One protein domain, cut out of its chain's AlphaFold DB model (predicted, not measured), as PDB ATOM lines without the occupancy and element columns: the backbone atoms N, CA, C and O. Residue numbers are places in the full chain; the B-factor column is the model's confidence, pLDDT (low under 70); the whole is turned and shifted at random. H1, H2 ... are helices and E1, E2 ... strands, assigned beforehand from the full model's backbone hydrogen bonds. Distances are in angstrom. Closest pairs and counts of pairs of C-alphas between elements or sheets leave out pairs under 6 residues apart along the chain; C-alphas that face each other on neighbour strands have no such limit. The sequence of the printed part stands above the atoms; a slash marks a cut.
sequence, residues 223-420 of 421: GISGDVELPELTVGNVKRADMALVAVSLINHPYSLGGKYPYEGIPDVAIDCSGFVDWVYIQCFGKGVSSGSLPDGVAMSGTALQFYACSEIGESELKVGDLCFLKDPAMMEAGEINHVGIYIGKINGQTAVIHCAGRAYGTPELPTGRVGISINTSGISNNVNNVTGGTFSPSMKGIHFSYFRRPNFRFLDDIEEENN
ATOM      1  N   GLY A 223       0.544  11.646  26.661       50.25
ATOM      2  CA  GLY A 223       1.621  12.178  25.817       50.25
ATOM      3  C   GLY A 223       2.179  11.231  24.749       50.25
ATOM      4  O   GLY A 223       3.046  11.649  23.985       50.25
ATOM      5  N   ILE A 224       1.641  10.014  24.625       56.97
ATOM      6  CA  ILE A 224       1.787   9.195  23.413       56.97
ATOM      7  C   ILE A 224       0.891   9.853  22.357       56.97
ATOM      8  O   ILE A 224      -0.335   9.781  22.424       56.97
ATOM      9  N   SER A 225       1.510  10.648  21.490       50.31
ATOM     10  CA  SER A 225       0.878  11.536  20.503       50.31
ATOM     11  C   SER A 225      -0.240  10.841  19.705       50.31
ATOM     12  O   SER A 225      -0.133   9.665  19.388       50.31
ATOM     13  N   GLY A 226      -1.342  11.501  19.327       53.00
ATOM     14  CA  GLY A 226      -1.340  12.781  18.604       53.00
ATOM     15  C   GLY A 226      -0.836  12.575  17.165       53.00
ATOM     16  O   GLY A 226      -0.026  11.683  16.952       53.00
ATOM     17  N   ASP A 227      -1.305  13.361  16.190       58.41
ATOM     18  CA  ASP A 227      -0.929  13.249  14.765       58.41
ATOM     19  C   ASP A 227       0.601  13.400  14.555       58.41
ATOM     20  O   ASP A 227       1.100  14.494  14.289       58.41
ATOM     21  N   VAL A 228       1.372  12.319  14.726       72.88
ATOM     22  CA  VAL A 228       2.781  12.234  14.327       72.88
ATOM     23  C   VAL A 228       2.812  11.768  12.885       72.88
ATOM     24  O   VAL A 228       2.299  10.706  12.547       72.88
ATOM     25  N   GLU A 229       3.426  12.572  12.028       79.06
ATOM     26  CA  GLU A 229       3.700  12.201  10.646       79.06
ATOM     27  C   GLU A 229       5.162  11.765  10.551       79.06
ATOM     28  O   GLU A 229       6.079  12.548  10.815       79.06
ATOM     29  N   LEU A 230       5.384  10.495  10.202       84.06
ATOM     30  CA  LEU A 230       6.717  10.009   9.862       84.06
ATOM     31  C   LEU A 230       7.087  10.475   8.447       84.06
ATOM     32  O   LEU A 230       6.217  10.506   7.572       84.06
ATOM     33  N   PRO A 231       8.360  10.822   8.191       83.75
ATOM     34  CA  PRO A 231       8.810  11.100   6.833       83.75
ATOM     35  C   PRO A 231       8.648   9.855   5.946       83.75
ATOM     36  O   PRO A 231       8.846   8.728   6.399       83.75
ATOM     37  N   GLU A 232       8.316  10.051   4.667       84.00
ATOM     38  CA  GLU A 232       8.310   8.961   3.687       84.00
ATOM     39  C   GLU A 232       9.750   8.531   3.389       84.00
ATOM     40  O   GLU A 232      10.531   9.299   2.824       84.00
ATOM     41  N   LEU A 233      10.105   7.300   3.761       85.75
ATOM     42  CA  LEU A 233      11.456   6.764   3.622       85.75
ATOM     43  C   LEU A 233      11.453   5.411   2.923       85.75
ATOM     44  O   LEU A 233      10.528   4.613   3.055       85.75
ATOM     45  N   THR A 234      12.536   5.138   2.197       83.88
ATOM     46  CA  THR A 234      12.859   3.782   1.751       83.88
ATOM     47  C   THR A 234      13.895   3.210   2.707       83.88
ATOM     48  O   THR A 234      15.024   3.696   2.756       83.88
ATOM     49  N   VAL A 235      13.510   2.183   3.464       83.81
ATOM     50  CA  VAL A 235      14.386   1.511   4.432       83.81
ATOM     51  C   VAL A 235      15.693   1.069   3.763       83.81
ATOM     52  O   VAL A 235      15.684   0.460   2.693       83.81
ATOM     53  N   GLY A 236      16.828   1.399   4.384       79.62
ATOM     54  CA  GLY A 236      18.168   1.116   3.861       79.62
ATOM     55  C   GLY A 236      18.688   2.129   2.835       79.62
ATOM     56  O   GLY A 236      19.836   2.025   2.413       79.62
ATOM     57  N   ASN A 237      17.872   3.111   2.451       87.50
ATOM     58  CA  ASN A 237      18.184   4.124   1.449       87.50
ATOM     59  C   ASN A 237      17.897   5.527   2.008       87.50
ATOM     60  O   ASN A 237      16.979   6.217   1.566       87.50
ATOM     61  N   VAL A 238      18.663   5.907   3.033       93.06
ATOM     62  CA  VAL A 238      18.385   7.053   3.913       93.06
ATOM     63  C   VAL A 238      19.589   7.997   3.934       93.06
ATOM     64  O   VAL A 238      20.725   7.542   4.092       93.06
ATOM     65  N   LYS A 239      19.364   9.308   3.768       94.88
ATOM     66  CA  LYS A 239      20.393  10.338   4.003       94.88
ATOM     67  C   LYS A 239      20.436  10.698   5.482       94.88
ATOM     68  O   LYS A 239      19.440  10.581   6.193       94.88
ATOM     69  N   ARG A 240      21.554  11.228   5.973       95.56
ATOM     70  CA  ARG A 240      21.645  11.636   7.387       95.56
ATOM     71  C   ARG A 240      20.570  12.653   7.803       95.56
ATOM     72  O   ARG A 240      20.041  12.579   8.910       95.56
ATOM     73  N   ALA A 241      20.193  13.570   6.911       94.44
ATOM     74  CA  ALA A 241      19.115  14.534   7.161       94.44
ATOM     75  C   ALA A 241      17.746  13.864   7.389       94.44
ATOM     76  O   ALA A 241      16.978  14.314   8.240       94.44
ATOM     77  N   ASP A 242      17.469  12.769   6.682       94.81
ATOM     78  CA  ASP A 242      16.227  12.008   6.810       94.81
ATOM     79  C   ASP A 242      16.127  11.350   8.192       94.81
ATOM     80  O   ASP A 242      15.098  11.438   8.859       94.81
ATOM     81  N   MET A 243      17.230  10.776   8.683       95.94
ATOM     82  CA  MET A 243      17.292  10.233  10.043       95.94
ATOM     83  C   MET A 243      17.022  11.306  11.101       95.94
ATOM     84  O   MET A 243      16.320  11.048  12.079       95.94
ATOM     85  N   ALA A 244      17.558  12.518  10.929       96.94
ATOM     86  CA  ALA A 244      17.268  13.604  11.858       96.94
ATOM     87  C   ALA A 244      15.770  13.946  11.879       96.94
ATOM     88  O   ALA A 244      15.241  14.223  12.956       96.94
ATOM     89  N   LEU A 245      15.084  13.892  10.728       95.69
ATOM     90  CA  LEU A 245      13.633  14.089  10.634       95.69
ATOM     91  C   LEU A 245      12.852  12.988  11.363       95.69
ATOM     92  O   LEU A 245      11.928  13.309  12.109       95.69
ATOM     93  N   VAL A 246      13.257  11.722  11.218       96.06
ATOM     94  CA  VAL A 246      12.690  10.601  11.992       96.06
ATOM     95  C   VAL A 246      12.880  10.829  13.486       96.06
ATOM     96  O   VAL A 246      11.937  10.723  14.260       96.06
ATOM     97  N   ALA A 247      14.088  11.180  13.919       97.06
ATOM     98  CA  ALA A 247      14.369  11.340  15.338       97.06
ATOM     99  C   ALA A 247      13.510  12.448  15.973       97.06
ATOM    100  O   ALA A 247      12.975  12.268  17.068       97.06
ATOM    101  N   VAL A 248      13.348  13.593  15.294       95.50
ATOM    102  CA  VAL A 248      12.553  14.718  15.821       95.50
ATOM    103  C   VAL A 248      11.042  14.522  15.707       95.50
ATOM    104  O   VAL A 248      10.311  15.284  16.344       95.50
ATOM    105  N   SER A 249      10.558  13.530  14.950       93.38
ATOM    106  CA  SER A 249       9.120  13.244  14.854       93.38
ATOM    107  C   SER A 249       8.536  12.781  16.191       93.38
ATOM    108  O   SER A 249       7.347  12.967  16.428       93.38
ATOM    109  N   LEU A 250       9.374  12.243  17.085       93.38
ATOM    110  CA  LEU A 250       8.989  11.829  18.435       93.38
ATOM    111  C   LEU A 250       9.282  12.868  19.516       93.38
ATOM    112  O   LEU A 250       9.307  12.518  20.689       93.38
ATOM    113  N   ILE A 251       9.512  14.146  19.196       92.94
ATOM    114  CA  ILE A 251       9.642  15.166  20.250       92.94
ATOM    115  C   ILE A 251       8.442  15.110  21.211       92.94
ATOM    116  O   ILE A 251       7.292  15.109  20.784       92.94
ATOM    117  N   ASN A 252       8.734  15.142  22.515       91.19
ATOM    118  CA  ASN A 252       7.797  14.973  23.628       91.19
ATOM    119  C   ASN A 252       7.167  13.578  23.779       91.19
ATOM    120  O   ASN A 252       6.291  13.418  24.622       91.19
ATOM    121  N   HIS A 253       7.636  12.564  23.057       90.88
ATOM    122  CA  HIS A 253       7.235  11.182  23.312       90.88
ATOM    123  C   HIS A 253       7.686  10.724  24.715       90.88
ATOM    124  O   HIS A 253       8.803  11.075  25.111       90.88
ATOM    125  N   PRO A 254       6.864   9.997  25.499       89.38
ATOM    126  CA  PRO A 254       7.157   9.677  26.897       89.38
ATOM    127  C   PRO A 254       8.347   8.736  27.090       89.38
ATOM    128  O   PRO A 254       8.596   7.827  26.295       89.38
ATOM    129  N   TYR A 255       9.033   8.927  28.218       88.50
ATOM    130  CA  TYR A 255      10.081   8.025  28.692       88.50
ATOM    131  C   TYR A 255       9.516   6.911  29.577       88.50
ATOM    132  O   TYR A 255       8.715   7.178  30.480       88.50
ATOM    133  N   SER A 256      10.015   5.690  29.396       83.44
ATOM    134  CA  SER A 256       9.891   4.602  30.372       83.44
ATOM    135  C   SER A 256      11.189   3.807  30.415       83.44
ATOM    136  O   SER A 256      11.733   3.490  29.363       83.44
ATOM    137  N   LEU A 257      11.703   3.512  31.613       80.38
ATOM    138  CA  LEU A 257      12.929   2.728  31.782       80.38
ATOM    139  C   LEU A 257      12.712   1.306  31.247       80.38
ATOM    140  O   LEU A 257      11.717   0.675  31.582       80.38
ATOM    141  N   GLY A 258      13.633   0.816  30.417       73.94
ATOM    142  CA  GLY A 258      13.501  -0.481  29.754       73.94
ATOM    143  C   GLY A 258      12.530  -0.493  28.571       73.94
ATOM    144  O   GLY A 258      12.469  -1.497  27.867       73.94
ATOM    145  N   GLY A 259      11.796   0.597  28.311       78.81
ATOM    146  CA  GLY A 259      10.829   0.659  27.218       78.81
ATOM    147  C   GLY A 259      11.506   0.548  25.849       78.81
ATOM    148  O   GLY A 259      12.423   1.315  25.536       78.81
ATOM    149  N   LYS A 260      11.040  -0.387  25.014       80.38
ATOM    150  CA  LYS A 260      11.526  -0.629  23.645       80.38
ATOM    151  C   LYS A 260      10.368  -0.584  22.651       80.38
ATOM    152  O   LYS A 260       9.223  -0.826  23.008       80.38
ATOM    153  N   TYR A 261      10.682  -0.336  21.382       80.44
ATOM    154  CA  TYR A 261       9.728  -0.492  20.284       80.44
ATOM    155  C   TYR A 261      10.434  -1.085  19.057       80.44
ATOM    156  O   TYR A 261      10.947  -0.339  18.221       80.44
ATOM    157  N   PRO A 262      10.531  -2.425  18.955       78.25
ATOM    158  CA  PRO A 262      11.322  -3.100  17.927       78.25
ATOM    159  C   PRO A 262      10.589  -3.230  16.575       78.25
ATOM    160  O   PRO A 262      10.828  -4.180  15.834       78.25
ATOM    161  N   TYR A 263       9.688  -2.297  16.250       79.19
ATOM    162  CA  TYR A 263       8.810  -2.366  15.079       79.19
ATOM    163  C   TYR A 263       8.900  -1.097  14.215       79.19
ATOM    164  O   TYR A 263       9.243  -0.013  14.695       79.19
ATOM    165  N   GLU A 264       8.569  -1.228  12.929       82.06
ATOM    166  CA  GLU A 264       8.300  -0.082  12.052       82.06
ATOM    167  C   GLU A 264       6.988   0.607  12.467       82.06
ATOM    168  O   GLU A 264       6.030  -0.055  12.863       82.06
ATOM    169  N   GLY A 265       6.937   1.935  12.364       85.69
ATOM    170  CA  GLY A 265       5.794   2.750  12.771       85.69
ATOM    171  C   GLY A 265       6.051   3.603  14.013       85.69
ATOM    172  O   GLY A 265       7.142   3.623  14.581       85.69
ATOM    173  N   ILE A 266       5.032   4.369  14.402       85.88
ATOM    174  CA  ILE A 266       5.097   5.302  15.533       85.88
ATOM    175  C   ILE A 266       4.945   4.500  16.828       85.88
ATOM    176  O   ILE A 266       3.950   3.782  16.949       85.88
ATOM    177  N   PRO A 267       5.859   4.632  17.808       83.00
ATOM    178  CA  PRO A 267       5.710   3.968  19.084       83.00
ATOM    179  C   PRO A 267       4.440   4.454  19.754       83.00
ATOM    180  O   PRO A 267       4.261   5.636  20.022       83.00
ATOM    181  N   ASP A 268       3.560   3.522  20.047       75.94
ATOM    182  CA  ASP A 268       2.330   3.769  20.781       75.94
ATOM    183  C   ASP A 268       2.493   3.466  22.292       75.94
ATOM    184  O   ASP A 268       1.495   3.319  22.993       75.94
ATOM    185  N   VAL A 269       3.746   3.371  22.775       75.75
ATOM    186  CA  VAL A 269       4.198   3.172  24.176       75.75
ATOM    187  C   VAL A 269       5.423   4.018  24.475       75.75
ATOM    188  O   VAL A 269       6.172   4.381  23.570       75.75
ATOM    189  N   ALA A 270       5.643   4.319  25.753       83.38
ATOM    190  CA  ALA A 270       6.839   5.003  26.229       83.38
ATOM    191  C   ALA A 270       8.113   4.158  26.022       83.38
ATOM    192  O   ALA A 270       8.090   2.940  26.168       83.38
ATOM    193  N   ILE A 271       9.235   4.811  25.716       86.94
ATOM    194  CA  ILE A 271      10.518   4.154  25.393       86.94
ATOM    195  C   ILE A 271      11.675   4.759  26.194       86.94
ATOM    196  O   ILE A 271      11.617   5.931  26.564       86.94
ATOM    197  N   ASP A 272      12.734   3.993  26.462       90.44
ATOM    198  CA  ASP A 272      13.948   4.511  27.109       90.44
ATOM    199  C   ASP A 272      14.912   5.171  26.106       90.44
ATOM    200  O   ASP A 272      14.635   5.289  24.909       90.44
ATOM    201  N   CYS A 273      16.066   5.633  26.594       94.94
ATOM    202  CA  CYS A 273      17.074   6.306  25.775       94.94
ATOM    203  C   CYS A 273      17.628   5.417  24.652       94.94
ATOM    204  O   CYS A 273      17.703   5.848  23.503       94.94
ATOM    205  N   SER A 274      17.965   4.166  24.964       92.69
ATOM    206  CA  SER A 274      18.469   3.192  23.994       92.69
ATOM    207  C   SER A 274      17.366   2.646  23.080       92.69
ATOM    208  O   SER A 274      17.607   2.456  21.893       92.69
ATOM    209  N   GLY A 275      16.142   2.474  23.586       91.44
ATOM    210  CA  GLY A 275      14.962   2.091  22.816       91.44
ATOM    211  C   GLY A 275      14.584   3.155  21.790       91.44
ATOM    212  O   GLY A 275      14.268   2.813  20.656       91.44
ATOM    213  N   PHE A 276      14.709   4.440  22.138       96.50
ATOM    214  CA  PHE A 276      14.579   5.544  21.184       96.50
ATOM    215  C   PHE A 276      15.638   5.484  20.078       96.50
ATOM    216  O   PHE A 276      15.298   5.621  18.905       96.50
ATOM    217  N   VAL A 277      16.908   5.244  20.426       97.69
ATOM    218  CA  VAL A 277      17.978   5.091  19.426       97.69
ATOM    219  C   VAL A 277      17.688   3.921  18.487       97.69
ATOM    220  O   VAL A 277      17.700   4.106  17.271       97.69
ATOM    221  N   ASP A 278      17.383   2.741  19.030       94.19
ATOM    222  CA  ASP A 278      17.070   1.567  18.215       94.19
ATOM    223  C   ASP A 278      15.850   1.815  17.332       94.19
ATOM    224  O   ASP A 278      15.896   1.489  16.150       94.19
ATOM    225  N   TRP A 279      14.800   2.455  17.854       94.62
ATOM    226  CA  TRP A 279      13.611   2.798  17.080       94.62
ATOM    227  C   TRP A 279      13.939   3.668  15.861       94.62
ATOM    228  O   TRP A 279      13.524   3.328  14.751       94.62
ATOM    229  N   VAL A 280      14.724   4.742  16.031       97.19
ATOM    230  CA  VAL A 280      15.133   5.617  14.914       97.19
ATOM    231  C   VAL A 280      15.882   4.815  13.846       97.19
ATOM    232  O   VAL A 280      15.616   4.962  12.651       97.19
ATOM    233  N   TYR A 281      16.799   3.943  14.267       95.69
ATOM    234  CA  TYR A 281      17.572   3.103  13.354       95.69
ATOM    235  C   TYR A 281      16.721   2.020  12.677       95.69
ATOM    236  O   TYR A 281      16.932   1.750  11.496       95.69
ATOM    237  N   ILE A 282      15.711   1.471  13.355       91.88
ATOM    238  CA  ILE A 282      14.735   0.549  12.761       91.88
ATOM    239  C   ILE A 282      13.931   1.253  11.667       91.88
ATOM    240  O   ILE A 282      13.844   0.716  10.568       91.88
ATOM    241  N   GLN A 283      13.441   2.476  11.896       93.06
ATOM    242  CA  GLN A 283      12.714   3.213  10.851       93.06
ATOM    243  C   GLN A 283      13.594   3.504   9.626       93.06
ATOM    244  O   GLN A 283      13.116   3.522   8.496       93.06
ATOM    245  N   CYS A 284      14.892   3.740   9.838       92.81
ATOM    246  CA  CYS A 284      15.812   4.080   8.754       92.81
ATOM    247  C   CYS A 284      16.355   2.845   8.014       92.81
ATOM    248  O   CYS A 284      16.566   2.883   6.803       92.81
ATOM    249  N   PHE A 285      16.617   1.746   8.722       88.75
ATOM    250  CA  PHE A 285      17.427   0.627   8.224       88.75
ATOM    251  C   PHE A 285      16.828  -0.760   8.493       88.75
ATOM    252  O   PHE A 285      17.454  -1.761   8.147       88.75
ATOM    253  N   GLY A 286      15.652  -0.840   9.117       83.31
ATOM    254  CA  GLY A 286      14.966  -2.094   9.441       83.31
ATOM    255  C   GLY A 286      15.628  -2.888  10.570       83.31
ATOM    256  O   GLY A 286      15.245  -4.024  10.833       83.31
ATOM    257  N   LYS A 287      16.650  -2.324  11.228       83.44
ATOM    258  CA  LYS A 287      17.369  -2.951  12.343       83.44
ATOM    259  C   LYS A 287      17.888  -1.907  13.334       83.44
ATOM    260  O   LYS A 287      18.309  -0.827  12.925       83.44
ATOM    261  N   GLY A 288      17.894  -2.259  14.619       87.94
ATOM    262  CA  GLY A 288      18.459  -1.435  15.692       87.94
ATOM    263  C   GLY A 288      19.990  -1.475  15.740       87.94
ATOM    264  O   GLY A 288      20.638  -2.274  15.055       87.94
ATOM    265  N   VAL A 289      20.573  -0.618  16.577       87.69
ATOM    266  CA  VAL A 289      22.024  -0.531  16.790       87.69
ATOM    267  C   VAL A 289      22.510  -1.611  17.758       87.69
ATOM    268  O   VAL A 289      23.623  -2.102  17.581       87.69
ATOM    269  N   SER A 290      21.681  -2.030  18.724       80.75
ATOM    270  CA  SER A 290      21.990  -2.969  19.828       80.75
ATOM    271  C   SER A 290      22.330  -4.424  19.424       80.75
ATOM    272  O   SER A 290      21.963  -5.372  20.107       80.75
ATOM    273  N   SER A 291      23.033  -4.639  18.314       62.94
ATOM    274  CA  SER A 291      23.364  -5.959  17.751       62.94
ATOM    275  C   SER A 291      24.760  -6.479  18.123       62.94
ATOM    276  O   SER A 291      25.110  -7.613  17.772       62.94
ATOM    277  N   GLY A 292      25.542  -5.647  18.815       58.84
ATOM    278  CA  GLY A 292      26.940  -5.885  19.142       58.84
ATOM    279  C   GLY A 292      27.177  -6.770  20.359       58.84
ATOM    280  O   GLY A 292      26.308  -7.465  20.877       58.84
ATOM    281  N   SER A 293      28.423  -6.728  20.789       63.16
ATOM    282  CA  SER A 293      29.051  -7.645  21.719       63.16
ATOM    283  C   SER A 293      29.758  -6.824  22.793       63.16
ATOM    284  O   SER A 293      30.365  -5.807  22.464       63.16
ATOM    285  N   LEU A 294      29.689  -7.234  24.060       64.69
ATOM    286  CA  LEU A 294      30.309  -6.487  25.161       64.69
ATOM    287  C   LEU A 294      31.695  -7.040  25.506       64.69
ATOM    288  O   LEU A 294      31.859  -8.262  25.513       64.69
ATOM    289  N   PRO A 295      32.673  -6.181  25.845       67.56
ATOM    290  CA  PRO A 295      33.900  -6.623  26.494       67.56
ATOM    291  C   PRO A 295      33.626  -7.242  27.868       67.56
ATOM    292  O   PRO A 295      32.616  -6.954  28.516       67.56
ATOM    293  N   ASP A 296      34.572  -8.046  28.347       54.97
ATOM    294  CA  ASP A 296      34.473  -8.671  29.664       54.97
ATOM    295  C   ASP A 296      34.370  -7.647  30.797       54.97
ATOM    296  O   ASP A 296      35.174  -6.717  30.886       54.97
ATOM    297  N   GLY A 297      33.450  -7.892  31.730       59.16
ATOM    298  CA  GLY A 297      33.302  -7.095  32.947       59.16
ATOM    299  C   GLY A 297      32.475  -5.820  32.770       59.16
ATOM    300  O   GLY A 297      32.359  -5.048  33.717       59.16
ATOM    301  N   VAL A 298      31.891  -5.599  31.591       68.31
ATOM    302  CA  VAL A 298      31.002  -4.469  31.309       68.31
ATOM    303  C   VAL A 298      29.553  -4.872  31.551       68.31
ATOM    304  O   VAL A 298      29.013  -5.642  30.773       68.31
ATOM    305  N   ALA A 299      28.864  -4.314  32.547       65.25
ATOM    306  CA  ALA A 299      27.439  -4.608  32.738       65.25
ATOM    307  C   ALA A 299      26.620  -4.355  31.453       65.25
ATOM    308  O   ALA A 299      26.802  -3.366  30.736       65.25
ATOM    309  N   MET A 300      25.730  -5.291  31.145       72.62
ATOM    310  CA  MET A 300      24.937  -5.285  29.929       72.62
ATOM    311  C   MET A 300      23.723  -4.404  30.129       72.62
ATOM    312  O   MET A 300      22.908  -4.633  31.008       72.62
ATOM    313  N   SER A 301      23.595  -3.444  29.230       75.56
ATOM    314  CA  SER A 301      22.421  -2.603  29.072       75.56
ATOM    315  C   SER A 301      22.271  -2.266  27.591       75.56
ATOM    316  O   SER A 301      23.237  -2.382  26.826       75.56
ATOM    317  N   GLY A 302      21.101  -1.771  27.179       80.88
ATOM    318  CA  GLY A 302      20.906  -1.282  25.806       80.88
ATOM    319  C   GLY A 302      21.959  -0.243  25.402       80.88
ATOM    320  O   GLY A 302      22.538  -0.323  24.322       80.88
ATOM    321  N   THR A 303      22.313   0.676  26.307       90.06
ATOM    322  CA  THR A 303      23.369   1.667  26.044       90.06
ATOM    323  C   THR A 303      24.751   1.035  25.859       90.06
ATOM    324  O   THR A 303      25.504   1.481  24.997       90.06
ATOM    325  N   ALA A 304      25.086  -0.018  26.614       87.19
ATOM    326  CA  ALA A 304      26.361  -0.712  26.471       87.19
ATOM    327  C   ALA A 304      26.440  -1.462  25.137       87.19
ATOM    328  O   ALA A 304      27.439  -1.352  24.426       87.19
ATOM    329  N   LEU A 305      25.365  -2.165  24.762       85.31
ATOM    330  CA  LEU A 305      25.277  -2.869  23.482       85.31
ATOM    331  C   LEU A 305      25.444  -1.905  22.307       85.31
ATOM    332  O   LEU A 305      26.182  -2.197  21.369       85.31
ATOM    333  N   GLN A 306      24.815  -0.731  22.377       92.31
ATOM    334  CA  GLN A 306      24.957   0.308  21.358       92.31
ATOM    335  C   GLN A 306      26.367   0.892  21.327       92.31
ATOM    336  O   GLN A 306      26.926   1.060  20.249       92.31
ATOM    337  N   PHE A 307      26.966   1.170  22.487       93.62
ATOM    338  CA  PHE A 307      28.312   1.735  22.579       93.62
ATOM    339  C   PHE A 307      29.354   0.850  21.887       93.62
ATOM    340  O   PHE A 307      30.132   1.344  21.073       93.62
ATOM    341  N   TYR A 308      29.326  -0.457  22.165       87.75
ATOM    342  CA  TYR A 308      30.296  -1.419  21.630       87.75
ATOM    343  C   TYR A 308      29.927  -1.986  20.249       87.75
ATOM    344  O   TYR A 308      30.764  -2.611  19.602       87.75
ATOM    345  N   ALA A 309      28.720  -1.719  19.742       85.81
ATOM    346  CA  ALA A 309      28.367  -1.950  18.337       85.81
ATOM    347  C   ALA A 309      28.905  -0.860  17.384       85.81
ATOM    348  O   ALA A 309      28.709  -0.941  16.168       85.81
ATOM    349  N   CYS A 310      29.551   0.178  17.921       92.12
ATOM    350  CA  CYS A 310      29.955   1.372  17.189       92.12
ATOM    351  C   CYS A 310      31.473   1.602  17.236       92.12
ATOM    352  O   CYS A 310      32.166   1.150  18.142       92.12
ATOM    353  N   SER A 311      31.991   2.368  16.273       93.38
ATOM    354  CA  SER A 311      33.397   2.804  16.250       93.38
ATOM    355  C   SER A 311      33.604   4.070  17.083       93.38
ATOM    356  O   SER A 311      32.713   4.915  17.141       93.38
ATOM    357  N   GLU A 312      34.767   4.226  17.723       95.88
ATOM    358  CA  GLU A 312      35.140   5.482  18.396       95.88
ATOM    359  C   GLU A 312      35.324   6.626  17.408       95.88
ATOM    360  O   GLU A 312      35.906   6.419  16.346       95.88
ATOM    361  N   ILE A 313      34.866   7.821  17.781       98.19
ATOM    362  CA  ILE A 313      35.123   9.060  17.043       98.19
ATOM    363  C   ILE A 313      35.329  10.226  18.019       98.19
ATOM    364  O   ILE A 313      34.827  10.214  19.146       98.19
ATOM    365  N   GLY A 314      36.033  11.267  17.581       96.69
ATOM    366  CA  GLY A 314      36.107  12.542  18.290       96.69
ATOM    367  C   GLY A 314      34.894  13.443  18.028       96.69
ATOM    368  O   GLY A 314      34.220  13.335  17.005       96.69
ATOM    369  N   GLU A 315      34.646  14.420  18.912       95.19
ATOM    370  CA  GLU A 315      33.545  15.391  18.738       95.19
ATOM    371  C   GLU A 315      33.652  16.173  17.415       95.19
ATOM    372  O   GLU A 315      32.647  16.523  16.795       95.19
ATOM    373  N   SER A 316      34.876  16.449  16.952       95.81
ATOM    374  CA  SER A 316      35.118  17.156  15.689       95.81
ATOM    375  C   SER A 316      34.711  16.362  14.448       95.81
ATOM    376  O   SER A 316      34.561  16.961  13.386       95.81
ATOM    377  N   GLU A 317      34.542  15.047  14.571       96.69
ATOM    378  CA  GLU A 317      34.217  14.138  13.469       96.69
ATOM    379  C   GLU A 317      32.716  13.842  13.366       96.69
ATOM    380  O   GLU A 317      32.303  13.126  12.452       96.69
ATOM    381  N   LEU A 318      31.908  14.378  14.288       97.56
ATOM    382  CA  LEU A 318      30.475  14.116  14.372       97.56
ATOM    383  C   LEU A 318      29.749  14.407  13.052       97.56
ATOM    384  O   LEU A 318      29.763  15.526  12.533       97.56
ATOM    385  N   LYS A 319      29.022  13.399  12.575       97.50
ATOM    386  CA  LYS A 319      28.041  13.467  11.495       97.50
ATOM    387  C   LYS A 319      26.666  13.092  12.049       97.50
ATOM    388  O   LYS A 319      26.548  12.289  12.972       97.50
ATOM    389  N   VAL A 320      25.605  13.688  11.498       98.12
ATOM    390  CA  VAL A 320      24.220  13.418  11.934       98.12
ATOM    391  C   VAL A 320      23.941  11.914  11.919       98.12
ATOM    392  O   VAL A 320      24.240  11.254  10.927       98.12
ATOM    393  N   GLY A 321      23.397  11.389  13.016       97.88
ATOM    394  CA  GLY A 321      23.191   9.955  13.237       97.88
ATOM    395  C   GLY A 321      24.199   9.313  14.191       97.88
ATOM    396  O   GLY A 321      23.874   8.299  14.806       97.88
ATOM    397  N   ASP A 322      25.378   9.910  14.390       98.56
ATOM    398  CA  ASP A 322      26.343   9.423  15.382       98.56
ATOM    399  C   ASP A 322      25.751   9.463  16.804       98.56
ATOM    400  O   ASP A 322      24.916  10.313  17.137       98.56
ATOM    401  N   LEU A 323      26.183   8.536  17.658       98.50
ATOM    402  CA  LEU A 323      25.672   8.377  19.015       98.50
ATOM    403  C   LEU A 323      26.540   9.118  20.030       98.50
ATOM    404  O   LEU A 323      27.769   9.096  19.970       98.50
ATOM    405  N   CYS A 324      25.876   9.755  20.985       98.38
ATOM    406  CA  CYS A 324      26.481  10.536  22.057       98.38
ATOM    407  C   CYS A 324      26.157   9.875  23.401       98.38
ATOM    408  O   CYS A 324      24.981   9.707  23.716       98.38
ATOM    409  N   PHE A 325      27.171   9.542  24.200       97.44
ATOM    410  CA  PHE A 325      27.040   8.856  25.489       97.44
ATOM    411  C   PHE A 325      27.600   9.691  26.644       97.44
ATOM    412  O   PHE A 325      28.526  10.494  26.477       97.44
ATOM    413  N   LEU A 326      27.022   9.514  27.836       94.50
ATOM    414  CA  LEU A 326      27.524  10.171  29.047       94.50
ATOM    415  C   LEU A 326      28.844   9.577  29.516       94.50
ATOM    416  O   LEU A 326      29.737  10.319  29.924       94.50
ATOM    417  N   LYS A 327      28.952   8.250  29.474       93.31
ATOM    418  CA  LYS A 327      30.078   7.515  30.040       93.31
ATOM    419  C   LYS A 327      30.406   6.296  29.187       93.31
ATOM    420  O   LYS A 327      29.522   5.741  28.532       93.31
ATOM    421  N   ASP A 328      31.665   5.875  29.214       92.44
ATOM    422  CA  ASP A 328      32.027   4.541  28.747       92.44
ATOM    423  C   ASP A 328      31.392   3.499  29.685       92.44
ATOM    424  O   ASP A 328      31.599   3.588  30.902       92.44
ATOM    425  N   PRO A 329      30.630   2.517  29.169       88.19
ATOM    426  CA  PRO A 329      30.041   1.472  29.996       88.19
ATOM    427  C   PRO A 329      31.061   0.698  30.852       88.19
ATOM    428  O   PRO A 329      30.714   0.266  31.946       88.19
ATOM    429  N   ALA A 330      32.323   0.575  30.423       84.56
ATOM    430  CA  ALA A 330      33.385  -0.065  31.211       84.56
ATOM    431  C   ALA A 330      33.802   0.731  32.458       84.56
ATOM    432  O   ALA A 330      34.484   0.202  33.332       84.56
ATOM    433  N   MET A 331      33.406   2.001  32.556       86.38
ATOM    434  CA  MET A 331      33.696   2.860  33.706       86.38
ATOM    435  C   MET A 331      32.504   2.987  34.662       86.38
ATOM    436  O   MET A 331      32.595   3.731  35.642       86.38
ATOM    437  N   MET A 332      31.376   2.344  34.356       80.25
ATOM    438  CA  MET A 332      30.148   2.436  35.142       80.25
ATOM    439  C   MET A 332      30.297   1.713  36.482       80.25
ATOM    440  O   MET A 332      30.806   0.595  36.547       80.25
ATOM    441  N   GLU A 333      29.832   2.348  37.552       73.38
ATOM    442  CA  GLU A 333      29.686   1.699  38.854       73.38
ATOM    443  C   GLU A 333      28.329   0.984  38.950       73.38
ATOM    444  O   GLU A 333      27.381   1.293  38.224       73.38
ATOM    445  N   ALA A 334      28.216   0.013  39.860       56.56
ATOM    446  CA  ALA A 334      26.967  -0.713  40.073       56.56
ATOM    447  C   ALA A 334      25.818   0.248  40.436       56.56
ATOM    448  O   ALA A 334      25.948   1.075  41.340       56.56
ATOM    449  N   GLY A 335      24.687   0.124  39.736       55.69
ATOM    450  CA  GLY A 335      23.513   0.980  39.920       55.69
ATOM    451  C   GLY A 335      23.581   2.338  39.209       55.69
ATOM    452  O   GLY A 335      22.604   3.088  39.253       55.69
ATOM    453  N   GLU A 336      24.685   2.671  38.531       71.25
ATOM    454  CA  GLU A 336      24.702   3.813  37.618       71.25
ATOM    455  C   GLU A 336      23.930   3.478  36.330       71.25
ATOM    456  O   GLU A 336      24.079   2.404  35.751       71.25
ATOM    457  N   ILE A 337      23.130   4.429  35.843       75.25
ATOM    458  CA  ILE A 337      22.431   4.329  34.556       75.25
ATOM    459  C   ILE A 337      23.174   5.207  33.551       75.25
ATOM    460  O   ILE A 337      23.341   6.410  33.771       75.25
ATOM    461  N   ASN A 338      23.633   4.609  32.454       89.50
ATOM    462  CA  ASN A 338      24.227   5.362  31.355       89.50
ATOM    463  C   ASN A 338      23.116   5.966  30.488       89.50
ATOM    464  O   ASN A 338      21.940   5.624  30.603       89.50
ATOM    465  N   HIS A 339      23.476   6.883  29.601       93.75
ATOM    466  CA  HIS A 339      22.508   7.571  28.765       93.75
ATOM    467  C   HIS A 339      23.080   7.849  27.386       93.75
ATOM    468  O   HIS A 339      24.266   8.164  27.253       93.75
ATOM    469  N   VAL A 340      22.220   7.750  26.378       97.56
ATOM    470  CA  VAL A 340      22.571   7.877  24.963       97.56
ATOM    471  C   VAL A 340      21.609   8.821  24.246       97.56
ATOM    472  O   VAL A 340      20.437   8.944  24.610       97.56
ATOM    473  N   GLY A 341      22.107   9.484  23.209       98.19
ATOM    474  CA  GLY A 341      21.309  10.242  22.256       98.19
ATOM    475  C   GLY A 341      21.916  10.233  20.859       98.19
ATOM    476  O   GLY A 341      23.036   9.767  20.659       98.19
ATOM    477  N   ILE A 342      21.178  10.782  19.899       98.75
ATOM    478  CA  ILE A 342      21.586  10.899  18.498       98.75
ATOM    479  C   ILE A 342      22.027  12.334  18.228       98.75
ATOM    480  O   ILE A 342      21.295  13.289  18.505       98.75
ATOM    481  N   TYR A 343      23.215  12.499  17.659       98.62
ATOM    482  CA  TYR A 343      23.678  13.784  17.162       98.62
ATOM    483  C   TYR A 343      22.847  14.225  15.952       98.62
ATOM    484  O   TYR A 343      22.741  13.505  14.958       98.62
ATOM    485  N   ILE A 344      22.288  15.437  16.015       98.06
ATOM    486  CA  ILE A 344      21.419  16.007  14.969       98.06
ATOM    487  C   ILE A 344      21.923  17.358  14.448       98.06
ATOM    488  O   ILE A 344      21.157  18.153  13.907       98.06
ATOM    489  N   GLY A 345      23.218  17.643  14.605       96.75
ATOM    490  CA  GLY A 345      23.848  18.869  14.113       96.75
ATOM    491  C   GLY A 345      24.175  19.865  15.225       96.75
ATOM    492  O   GLY A 345      24.472  19.490  16.358       96.75
ATOM    493  N   LYS A 346      24.172  21.163  14.901       95.44
ATOM    494  CA  LYS A 346      24.542  22.227  15.847       95.44
ATOM    495  C   LYS A 346      23.453  23.283  15.989       95.44
ATOM    496  O   LYS A 346      22.868  23.720  15.003       95.44
ATOM    497  N   ILE A 347      23.261  23.767  17.212       93.31
ATOM    498  CA  ILE A 347      22.455  24.947  17.539       93.31
ATOM    499  C   ILE A 347      23.404  26.010  18.086       93.31
ATOM    500  O   ILE A 347      24.072  25.798  19.097       93.31
ATOM    501  N   ASN A 348      23.475  27.166  17.422       89.38
ATOM    502  CA  ASN A 348      24.361  28.271  17.811       89.38
ATOM    503  C   ASN A 348      25.828  27.829  18.000       89.38
ATOM    504  O   ASN A 348      26.486  28.213  18.963       89.38
ATOM    505  N   GLY A 349      26.318  26.973  17.097       89.94
ATOM    506  CA  GLY A 349      27.685  26.444  17.127       89.94
ATOM    507  C   GLY A 349      27.936  25.334  18.154       89.94
ATOM    508  O   GLY A 349      29.019  24.756  18.138       89.94
ATOM    509  N   GLN A 350      26.957  24.995  18.995       93.06
ATOM    510  CA  GLN A 350      27.065  23.918  19.979       93.06
ATOM    511  C   GLN A 350      26.403  22.642  19.466       93.06
ATOM    512  O   GLN A 350      25.358  22.703  18.822       93.06
ATOM    513  N   THR A 351      27.005  21.497  19.778       96.06
ATOM    514  CA  THR A 351      26.479  20.156  19.501       96.06
ATOM    515  C   THR A 351      25.051  20.019  20.042       96.06
ATOM    516  O   THR A 351      24.786  20.347  21.200       96.06
ATOM    517  N   ALA A 352      24.129  19.573  19.189       96.88
ATOM    518  CA  ALA A 352      22.736  19.313  19.523       96.88
ATOM    519  C   ALA A 352      22.467  17.809  19.435       96.88
ATOM    520  O   ALA A 352      22.771  17.169  18.425       96.88
ATOM    521  N   VAL A 353      21.900  17.256  20.504       97.75
ATOM    522  CA  VAL A 353      21.641  15.823  20.645       97.75
ATOM    523  C   VAL A 353      20.173  15.625  20.984       97.75
ATOM    524  O   VAL A 353      19.672  16.240  21.928       97.75
ATOM    525  N   ILE A 354      19.482  14.774  20.229       98.06
ATOM    526  CA  ILE A 354      18.120  14.335  20.544       98.06
ATOM    527  C   ILE A 354      18.155  13.009  21.295       98.06
ATOM    528  O   ILE A 354      18.923  12.112  20.958       98.06
ATOM    529  N   HIS A 355      17.354  12.893  22.348       97.44
ATOM    530  CA  HIS A 355      17.367  11.733  23.237       97.44
ATOM    531  C   HIS A 355      16.057  11.621  24.015       97.44
ATOM    532  O   HIS A 355      15.395  12.632  24.253       97.44
ATOM    533  N   CYS A 356      15.705  10.402  24.434       95.44
ATOM    534  CA  CYS A 356      14.608  10.152  25.368       95.44
ATOM    535  C   CYS A 356      15.140  10.118  26.796       95.44
ATOM    536  O   CYS A 356      15.863   9.194  27.159       95.44
ATOM    537  N   ALA A 357      14.811  11.122  27.603       91.19
ATOM    538  CA  ALA A 357      15.409  11.292  28.920       91.19
ATOM    539  C   ALA A 357      14.385  11.118  30.037       91.19
ATOM    540  O   ALA A 357      13.271  11.626  29.932       91.19
ATOM    541  N   GLY A 358      14.799  10.462  31.124       86.12
ATOM    542  CA  GLY A 358      13.931  10.132  32.253       86.12
ATOM    543  C   GLY A 358      13.520  11.314  33.134       86.12
ATOM    544  O   GLY A 358      13.597  12.480  32.749       86.12
ATOM    545  N   ARG A 359      13.109  11.013  34.368       81.12
ATOM    546  CA  ARG A 359      12.380  11.907  35.293       81.12
ATOM    547  C   ARG A 359      12.974  13.307  35.501       81.12
ATOM    548  O   ARG A 359      12.228  14.255  35.729       81.12
ATOM    549  N   ALA A 360      14.294  13.476  35.392       82.88
ATOM    550  CA  ALA A 360      14.942  14.795  35.446       82.88
ATOM    551  C   ALA A 360      14.484  15.752  34.322       82.88
ATOM    552  O   ALA A 360      14.649  16.969  34.426       82.88
ATOM    553  N   TYR A 361      13.890  15.194  33.271       87.25
ATOM    554  CA  TYR A 361      13.319  15.859  32.108       87.25
ATOM    555  C   TYR A 361      11.810  15.623  32.019       87.25
ATOM    556  O   TYR A 361      11.219  15.780  30.952       87.25
ATOM    557  N   GLY A 362      11.167  15.259  33.128       83.81
ATOM    558  CA  GLY A 362       9.719  15.165  33.191       83.81
ATOM    559  C   GLY A 362       9.039  16.534  33.111       83.81
ATOM    560  O   GLY A 362       9.642  17.583  33.365       83.81
ATOM    561  N   THR A 363       7.760  16.523  32.762       84.25
ATOM    562  CA  THR A 363       6.848  17.675  32.829       84.25
ATOM    563  C   THR A 363       5.645  17.302  33.698       84.25
ATOM    564  O   THR A 363       5.498  16.134  34.057       84.25
ATOM    565  N   PRO A 364       4.768  18.252  34.068       81.31
ATOM    566  CA  PRO A 364       3.511  17.907  34.733       81.31
ATOM    567  C   PRO A 364       2.651  16.904  33.946       81.31
ATOM    568  O   PRO A 364       1.934  16.118  34.555       81.31
ATOM    569  N   GLU A 365       2.724  16.942  32.615       81.19
ATOM    570  CA  GLU A 365       2.014  16.049  31.693       81.19
ATOM    571  C   GLU A 365       2.778  14.745  31.424       81.19
ATOM    572  O   GLU A 365       2.158  13.723  31.167       81.19
ATOM    573  N   LEU A 366       4.111  14.780  31.506       82.75
ATOM    574  CA  LEU A 366       5.024  13.670  31.221       82.75
ATOM    575  C   LEU A 366       5.985  13.453  32.398       82.75
ATOM    576  O   LEU A 366       7.173  13.769  32.295       82.75
ATOM    577  N   PRO A 367       5.504  12.992  33.564       77.69
ATOM    578  CA  PRO A 367       6.284  13.010  34.802       77.69
ATOM    579  C   PRO A 367       7.485  12.056  34.792       77.69
ATOM    580  O   PRO A 367       8.445  12.279  35.533       77.69
ATOM    581  N   THR A 368       7.457  11.015  33.960       80.38
ATOM    582  CA  THR A 368       8.523  10.011  33.838       80.38
ATOM    583  C   THR A 368       9.682  10.468  32.957       80.38
ATOM    584  O   THR A 368      10.762   9.885  33.042       80.38
ATOM    585  N   GLY A 369       9.505  11.536  32.174       89.69
ATOM    586  CA  GLY A 369      10.481  12.004  31.195       89.69
ATOM    587  C   GLY A 369       9.915  12.044  29.778       89.69
ATOM    588  O   GLY A 369       8.746  11.728  29.560       89.69
ATOM    589  N   ARG A 370      10.737  12.470  28.815       92.94
ATOM    590  CA  ARG A 370      10.327  12.610  27.412       92.94
ATOM    591  C   ARG A 370      11.501  12.684  26.438       92.94
ATOM    592  O   ARG A 370      12.627  12.997  26.831       92.94
ATOM    593  N   VAL A 371      11.204  12.522  25.154       95.12
ATOM    594  CA  VAL A 371      12.098  12.871  24.047       95.12
ATOM    595  C   VAL A 371      12.226  14.385  23.907       95.12
ATOM    596  O   VAL A 371      11.240  15.126  23.907       95.12
ATOM    597  N   GLY A 372      13.453  14.861  23.725       95.19
ATOM    598  CA  GLY A 372      13.717  16.245  23.365       95.19
ATOM    599  C   GLY A 372      15.159  16.467  22.928       95.19
ATOM    600  O   GLY A 372      15.961  15.538  22.861       95.19
ATOM    601  N   ILE A 373      15.479  17.724  22.620       96.38
ATOM    602  CA  ILE A 373      16.802  18.120  22.133       96.38
ATOM    603  C   ILE A 373      17.554  18.844  23.243       96.38
ATOM    604  O   ILE A 373      17.101  19.874  23.748       96.38
ATOM    605  N   SER A 374      18.740  18.358  23.585       94.88
ATOM    606  CA  SER A 374      19.666  19.043  24.482       94.88
ATOM    607  C   SER A 374      20.839  19.628  23.705       94.88
ATOM    608  O   SER A 374      21.373  19.020  22.779       94.88
ATOM    609  N   ILE A 375      21.278  20.810  24.134       95.19
ATOM    610  CA  ILE A 375      22.611  21.313  23.802       95.19
ATOM    611  C   ILE A 375      23.624  20.539  24.638       95.19
ATOM    612  O   ILE A 375      23.366  20.322  25.827       95.19
ATOM    613  N   ASN A 376      24.767  20.181  24.044       91.06
ATOM    614  CA  ASN A 376      25.846  19.423  24.683       91.06
ATOM    615  C   ASN A 376      26.637  20.214  25.754       91.06
ATOM    616  O   ASN A 376      27.853  20.086  25.901       91.06
ATOM    617  N   THR A 377      25.944  21.077  26.490       85.69
ATOM    618  CA  THR A 377      26.492  21.957  27.516       85.69
ATOM    619  C   THR A 377      25.566  21.915  28.719       85.69
ATOM    620  O   THR A 377      24.417  22.369  28.666       85.69
ATOM    621  N   SER A 378      26.072  21.381  29.828       77.56
ATOM    622  CA  SER A 378      25.309  21.214  31.062       77.56
ATOM    623  C   SER A 378      24.648  22.514  31.525       77.56
ATOM    624  O   SER A 378      25.291  23.552  31.667       77.56
ATOM    625  N   GLY A 379      23.345  22.442  31.812       74.50
ATOM    626  CA  GLY A 379      22.594  23.543  32.424       74.50
ATOM    627  C   GLY A 379      22.053  24.602  31.462       74.50
ATOM    628  O   GLY A 379      21.259  25.434  31.898       74.50
ATOM    629  N   ILE A 380      22.393  24.551  30.169       84.56
ATOM    630  CA  ILE A 380      21.791  25.434  29.161       84.56
ATOM    631  C   ILE A 380      20.478  24.821  28.683       84.56
ATOM    632  O   ILE A 380      20.472  23.873  27.900       84.56
ATOM    633  N   SER A 381      19.352  25.352  29.152       89.94
ATOM    634  CA  SER A 381      18.050  24.962  28.612       89.94
ATOM    635  C   SER A 381      17.843  25.543  27.219       89.94
ATOM    636  O   SER A 381      18.163  26.703  26.965       89.94
ATOM    637  N   ASN A 382      17.265  24.749  26.327       92.44
ATOM    638  CA  ASN A 382      16.890  25.186  24.990       92.44
ATOM    639  C   ASN A 382      15.533  24.592  24.607       92.44
ATOM    640  O   ASN A 382      15.046  23.653  25.233       92.44
ATOM    641  N   ASN A 383      14.922  25.162  23.583       94.50
ATOM    642  CA  ASN A 383      13.653  24.697  23.053       94.50
ATOM    643  C   ASN A 383      13.645  24.730  21.519       94.50
ATOM    644  O   ASN A 383      12.584  24.826  20.909       94.50
ATOM    645  N   VAL A 384      14.829  24.721  20.904       94.69
ATOM    646  CA  VAL A 384      15.017  24.916  19.465       94.69
ATOM    647  C   VAL A 384      15.098  23.558  18.786       94.69
ATOM    648  O   VAL A 384      15.898  22.717  19.181       94.69
ATOM    649  N   ASN A 385      14.307  23.367  17.735       94.69
ATOM    650  CA  ASN A 385      14.448  22.233  16.833       94.69
ATOM    651  C   ASN A 385      15.213  22.697  15.587       94.69
ATOM    652  O   ASN A 385      14.647  23.344  14.710       94.69
ATOM    653  N   ASN A 386      16.510  22.397  15.514       94.06
ATOM    654  CA  ASN A 386      17.352  22.793  14.381       94.06
ATOM    655  C   ASN A 386      17.094  21.992  13.104       94.06
ATOM    656  O   ASN A 386      17.533  22.420  12.043       94.06
ATOM    657  N   VAL A 387      16.407  20.856  13.206       94.25
ATOM    658  CA  VAL A 387      16.087  20.005  12.058       94.25
ATOM    659  C   VAL A 387      14.898  20.587  11.299       94.25
ATOM    660  O   VAL A 387      14.960  20.753  10.086       94.25
ATOM    661  N   THR A 388      13.835  20.968  12.011       92.44
ATOM    662  CA  THR A 388      12.626  21.553  11.400       92.44
ATOM    663  C   THR A 388      12.641  23.083  11.352       92.44
ATOM    664  O   THR A 388      11.782  23.693  10.720       92.44
ATOM    665  N   GLY A 389      13.580  23.727  12.056       90.62
ATOM    666  CA  GLY A 389      13.608  25.178  12.270       90.62
ATOM    667  C   GLY A 389      12.566  25.686  13.276       90.62
ATOM    668  O   GLY A 389      12.433  26.897  13.465       90.62
ATOM    669  N   GLY A 390      11.813  24.782  13.909       91.62
ATOM    670  CA  GLY A 390      10.755  25.098  14.862       91.62
ATOM    671  C   GLY A 390      11.228  25.204  16.313       91.62
ATOM    672  O   GLY A 390      12.417  25.282  16.630       91.62
ATOM    673  N   THR A 391      10.259  25.172  17.225       93.56
ATOM    674  CA  THR A 391      10.512  25.059  18.665       93.56
ATOM    675  C   THR A 391       9.678  23.935  19.261       93.56
ATOM    676  O   THR A 391       8.665  23.542  18.688       93.56
ATOM    677  N   PHE A 392      10.101  23.426  20.410       91.38
ATOM    678  CA  PHE A 392       9.344  22.462  21.199       91.38
ATOM    679  C   PHE A 392       9.078  23.019  22.597       91.38
ATOM    680  O   PHE A 392       9.681  24.003  23.017       91.38
ATOM    681  N   SER A 393       8.131  22.437  23.321       87.75
ATOM    682  CA  SER A 393       7.799  22.873  24.675       87.75
ATOM    683  C   SER A 393       7.468  21.668  25.545       87.75
ATOM    684  O   SER A 393       6.787  20.768  25.059       87.75
ATOM    685  N   PRO A 394       7.885  21.666  26.823       89.56
ATOM    686  CA  PRO A 394       8.728  22.682  27.463       89.56
ATOM    687  C   PRO A 394      10.197  22.586  27.022       89.56
ATOM    688  O   PRO A 394      10.608  21.616  26.383       89.56
ATOM    689  N   SER A 395      11.006  23.595  27.362       91.94
ATOM    690  CA  SER A 395      12.450  23.566  27.096       91.94
ATOM    691  C   SER A 395      13.115  22.368  27.776       91.94
ATOM    692  O   SER A 395      12.731  21.994  28.890       91.94
ATOM    693  N   MET A 396      14.143  21.805  27.155       91.19
ATOM    694  CA  MET A 396      14.942  20.724  27.721       91.19
ATOM    695  C   MET A 396      16.271  21.268  28.238       91.19
ATOM    696  O   MET A 396      16.914  22.091  27.582       91.19
ATOM    697  N   LYS A 397      16.673  20.825  29.433       91.50
ATOM    698  CA  LYS A 397      17.957  21.193  30.034       91.50
ATOM    699  C   LYS A 397      19.106  20.582  29.222       91.50
ATOM    700  O   LYS A 397      19.003  19.464  28.726       91.50
ATOM    701  N   GLY A 398      20.201  21.317  29.080       89.31
ATOM    702  CA  GLY A 398      21.418  20.811  28.455       89.31
ATOM    703  C   GLY A 398      22.071  19.716  29.296       89.31
ATOM    704  O   GLY A 398      22.063  19.784  30.533       89.31
ATOM    705  N   ILE A 399      22.636  18.735  28.604       90.12
ATOM    706  CA  ILE A 399      23.331  17.567  29.142       90.12
ATOM    707  C   ILE A 399      24.702  17.499  28.464       90.12
ATOM    708  O   ILE A 399      24.819  17.925  27.321       90.12
ATOM    709  N   HIS A 400      25.735  17.025  29.157       92.75
ATOM    710  CA  HIS A 400      27.084  16.951  28.596       92.75
ATOM    711  C   HIS A 400      27.473  15.501  28.292       92.75
ATOM    712  O   HIS A 400      27.948  14.776  29.162       92.75
ATOM    713  N   PHE A 401      27.241  15.090  27.051       95.31
ATOM    714  CA  PHE A 401      27.780  13.877  26.456       95.31
ATOM    715  C   PHE A 401      29.270  14.063  26.166       95.31
ATOM    716  O   PHE A 401      29.674  15.058  25.561       95.31
ATOM    717  N   SER A 402      30.073  13.101  26.618       95.69
ATOM    718  CA  SER A 402      31.540  13.156  26.547       95.69
ATOM    719  C   SER A 402      32.141  12.082  25.639       95.69
ATOM    720  O   SER A 402      33.317  12.164  25.304       95.69
ATOM    721  N   TYR A 403      31.348  11.083  25.243       97.56
ATOM    722  CA  TYR A 403      31.803   9.947  24.447       97.56
ATOM    723  C   TYR A 403      30.982   9.869  23.166       97.56
ATOM    724  O   TYR A 403      29.751   9.876  23.216       97.56
ATOM    725  N   PHE A 404      31.654   9.786  22.022       98.19
ATOM    726  CA  PHE A 404      31.017   9.812  20.709       98.19
ATOM    727  C   PHE A 404      31.359   8.537  19.951       98.19
ATOM    728  O   PHE A 404      32.506   8.082  19.947       98.19
ATOM    729  N   ARG A 405      30.347   7.926  19.340       97.75
ATOM    730  CA  ARG A 405      30.494   6.660  18.629       97.75
ATOM    731  C   ARG A 405      29.744   6.700  17.299       97.75
ATOM    732  O   ARG A 405      28.635   7.223  17.234       97.75
ATOM    733  N   ARG A 406      30.318   6.109  16.250       97.38
ATOM    734  CA  ARG A 406      29.698   5.978  14.922       97.38
ATOM    735  C   ARG A 406      29.145   4.567  14.706       97.38
ATOM    736  O   ARG A 406      29.938   3.621  14.650       97.38
ATOM    737  N   PRO A 407      27.820   4.402  14.558       94.38
ATOM    738  CA  PRO A 407      27.224   3.125  14.178       94.38
ATOM    739  C   PRO A 407      27.647   2.686  12.775       94.38
ATOM    740  O   PRO A 407      27.777   3.509  11.869       94.38
ATOM    741  N   ASN A 408      27.816   1.376  12.574       89.69
ATOM    742  CA  ASN A 408      28.166   0.802  11.272       89.69
ATOM    743  C   ASN A 408      26.929   0.658  10.363       89.69
ATOM    744  O   ASN A 408      26.457  -0.443  10.069       89.69
ATOM    745  N   PHE A 409      26.379   1.801   9.954       90.62
ATOM    746  CA  PHE A 409      25.294   1.921   8.987       90.62
ATOM    747  C   PHE A 409      25.744   2.830   7.848       90.62
ATOM    748  O   PHE A 409      26.350   3.873   8.080       90.62
ATOM    749  N   ARG A 410      25.453   2.426   6.611       88.44
ATOM    750  CA  ARG A 410      25.808   3.198   5.419       88.44
ATOM    751  C   ARG A 410      24.669   4.132   5.051       88.44
ATOM    752  O   ARG A 410      23.603   3.661   4.663       88.44
ATOM    753  N   PHE A 411      24.913   5.434   5.155       93.00
ATOM    754  CA  PHE A 411      23.993   6.442   4.650       93.00
ATOM    755  C   PHE A 411      24.260   6.723   3.171       93.00
ATOM    756  O   PHE A 411      25.371   6.539   2.670       93.00
ATOM    757  N   LEU A 412      23.231   7.187   2.467       91.12
ATOM    758  CA  LEU A 412      23.319   7.534   1.049       91.12
ATOM    759  C   LEU A 412      24.377   8.602   0.755       91.12
ATOM    760  O   LEU A 412      25.104   8.503  -0.228       91.12
ATOM    761  N   ASP A 413      24.454   9.618   1.606       90.69
ATOM    762  CA  ASP A 413      25.407  10.717   1.501       90.69
ATOM    763  C   ASP A 413      26.856  10.266   1.724       90.69
ATOM    764  O   ASP A 413      27.746  10.793   1.063       90.69
ATOM    765  N   ASP A 414      27.104   9.232   2.535       86.00
ATOM    766  CA  ASP A 414      28.452   8.659   2.660       86.00
ATOM    767  C   ASP A 414      28.878   7.947   1.353       86.00
ATOM    768  O   ASP A 414      30.024   8.054   0.925       86.00
ATOM    769  N   ILE A 415      27.944   7.274   0.666       81.44
ATOM    770  CA  ILE A 415      28.199   6.620  -0.634       81.44
ATOM    771  C   ILE A 415      28.418   7.664  -1.741       81.44
ATOM    772  O   ILE A 415      29.252   7.477  -2.628       81.44
ATOM    773  N   GLU A 416      27.641   8.749  -1.737       82.25
ATOM    774  CA  GLU A 416      27.798   9.853  -2.690       82.25
ATOM    775  C   GLU A 416      29.160  10.554  -2.514       82.25
ATOM    776  O   GLU A 416      29.768  10.928  -3.515       82.25
ATOM    777  N   GLU A 417      29.659  10.707  -1.282       78.94
ATOM    778  CA  GLU A 417      31.000  11.243  -0.995       78.94
ATOM    779  C   GLU A 417      32.107  10.319  -1.537       78.94
ATOM    780  O   GLU A 417      32.940  10.780  -2.316       78.94
ATOM    781  N   GLU A 418      32.066   9.015  -1.232       76.81
ATOM    782  CA  GLU A 418      33.076   8.033  -1.678       76.81
ATOM    783  C   GLU A 418      33.193   7.915  -3.209       76.81
ATOM    784  O   GLU A 418      34.270   7.651  -3.729       76.81
ATOM    785  N   ASN A 419      32.096   8.094  -3.955       73.56
ATOM    786  CA  ASN A 419      32.118   8.015  -5.424       73.56
ATOM    787  C   ASN A 419      32.630   9.296  -6.110       73.56
ATOM    788  O   ASN A 419      32.804   9.302  -7.332       73.56
ATOM    789  N   ASN A 420      32.791  10.387  -5.357       64.94
ATOM    790  CA  ASN A 420      33.249  11.682  -5.862       64.94
ATOM    791  C   ASN A 420      34.721  11.985  -5.513       64.94
ATOM    792  O   ASN A 420      35.241  13.000  -5.990       64.94
TER     793      ASN A 420
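Overview. This is residues 223 to 420 of the 421 residues of the protein "NlpC/P60 family protein" of [Clostridium] populeti (UniProt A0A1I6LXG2). A strongly twisted wall of six antiparallel strands, E1 E8 E2 E3 E4 E5, has three helices, H1, H2 and H3, over one face, making two layers; the short hairpin E6 and E7 packs on E5. The last helix, H4, is off the sheet, and long loops join many parts. The 198 printed residues hold H1 H2 H3 E1 E2 E3 E4 E5 E6 E7 E8 H4 in that order, mixed helices and strands, with under half of the residues in named elements. The whole is compact, with a radius of gyration of the C-alphas of 15.6 A, and spans 49 by 41 by 34 A.

Arrangement. H1, residues 240 to 249, touches residues 280 to 284 alone of H2, residues 273 to 285, closest at the C-alphas of Ala 247 and Val 280, 5.8 A, at a steep tilt of 52 degrees, opposite ways. H3, residues 302 to 308, touches residues 273 to 275 alone of H2, closest at the C-alphas of Ser 274 and Gly 302, 5.4 A. In the sheet, E1, residues 310 to 313, pairs with E8, residues 403 to 407, by N 311 and O 406 at 2.9 A. E8 pairs with E2, residues 323 to 325, by N 323 and O 405 at 2.8 A. E2 begins a meander, each strand the antiparallel neighbour of the one before: E3, residues 340 to 347, has N 341 and O 324 of E2 at 2.9 A; E4, residues 350 to 357, has N 354 and O 342 of E3 at 2.9 A; E5, residues 370 to 375, has N 372 and O 355 of E4 at 3.0 A. H2 lies over E3, at a height over the sheet of 8.7 A. E6, residues 382 to 384, and E7, residues 391 to 396, form a hairpin with N 396 and O 382 at 2.8 A. H4, residues 412 to 418, is not on the sheet and is close to H1 but not clearly touching, 7.0 A between the C-alphas of Arg 240 and Asp 413. Every O i to N i+4 pair in H1, H2, H3 and H4 is within hydrogen-bond range.

Along the chain. H1 begins at C-alpha 240 (21.645, 11.636, 7.387) and is 14.7 A long. H2 is 18.5 A long, E3 18.6 A, E4 19.4 A and E5 15.5 A. E3 bends by 70 degrees at residue 344 and E4 by 55 degrees at residue 354. H4 ends at C-alpha 418 (33.076, 8.033, -1.678).

Size, cuts and confidence. The C-alphas farthest apart, those of Pro 364 and Asn 420, are 50.7 A apart. The printed part has no cut. The links H1 to H2, H2 to H3, E2 to E3 and E4 to E5 are long. Mean pLDDT of the printed part is 86.9; residues 223 to 227, 291 to 299, 334 to 335 and 420 are under 70.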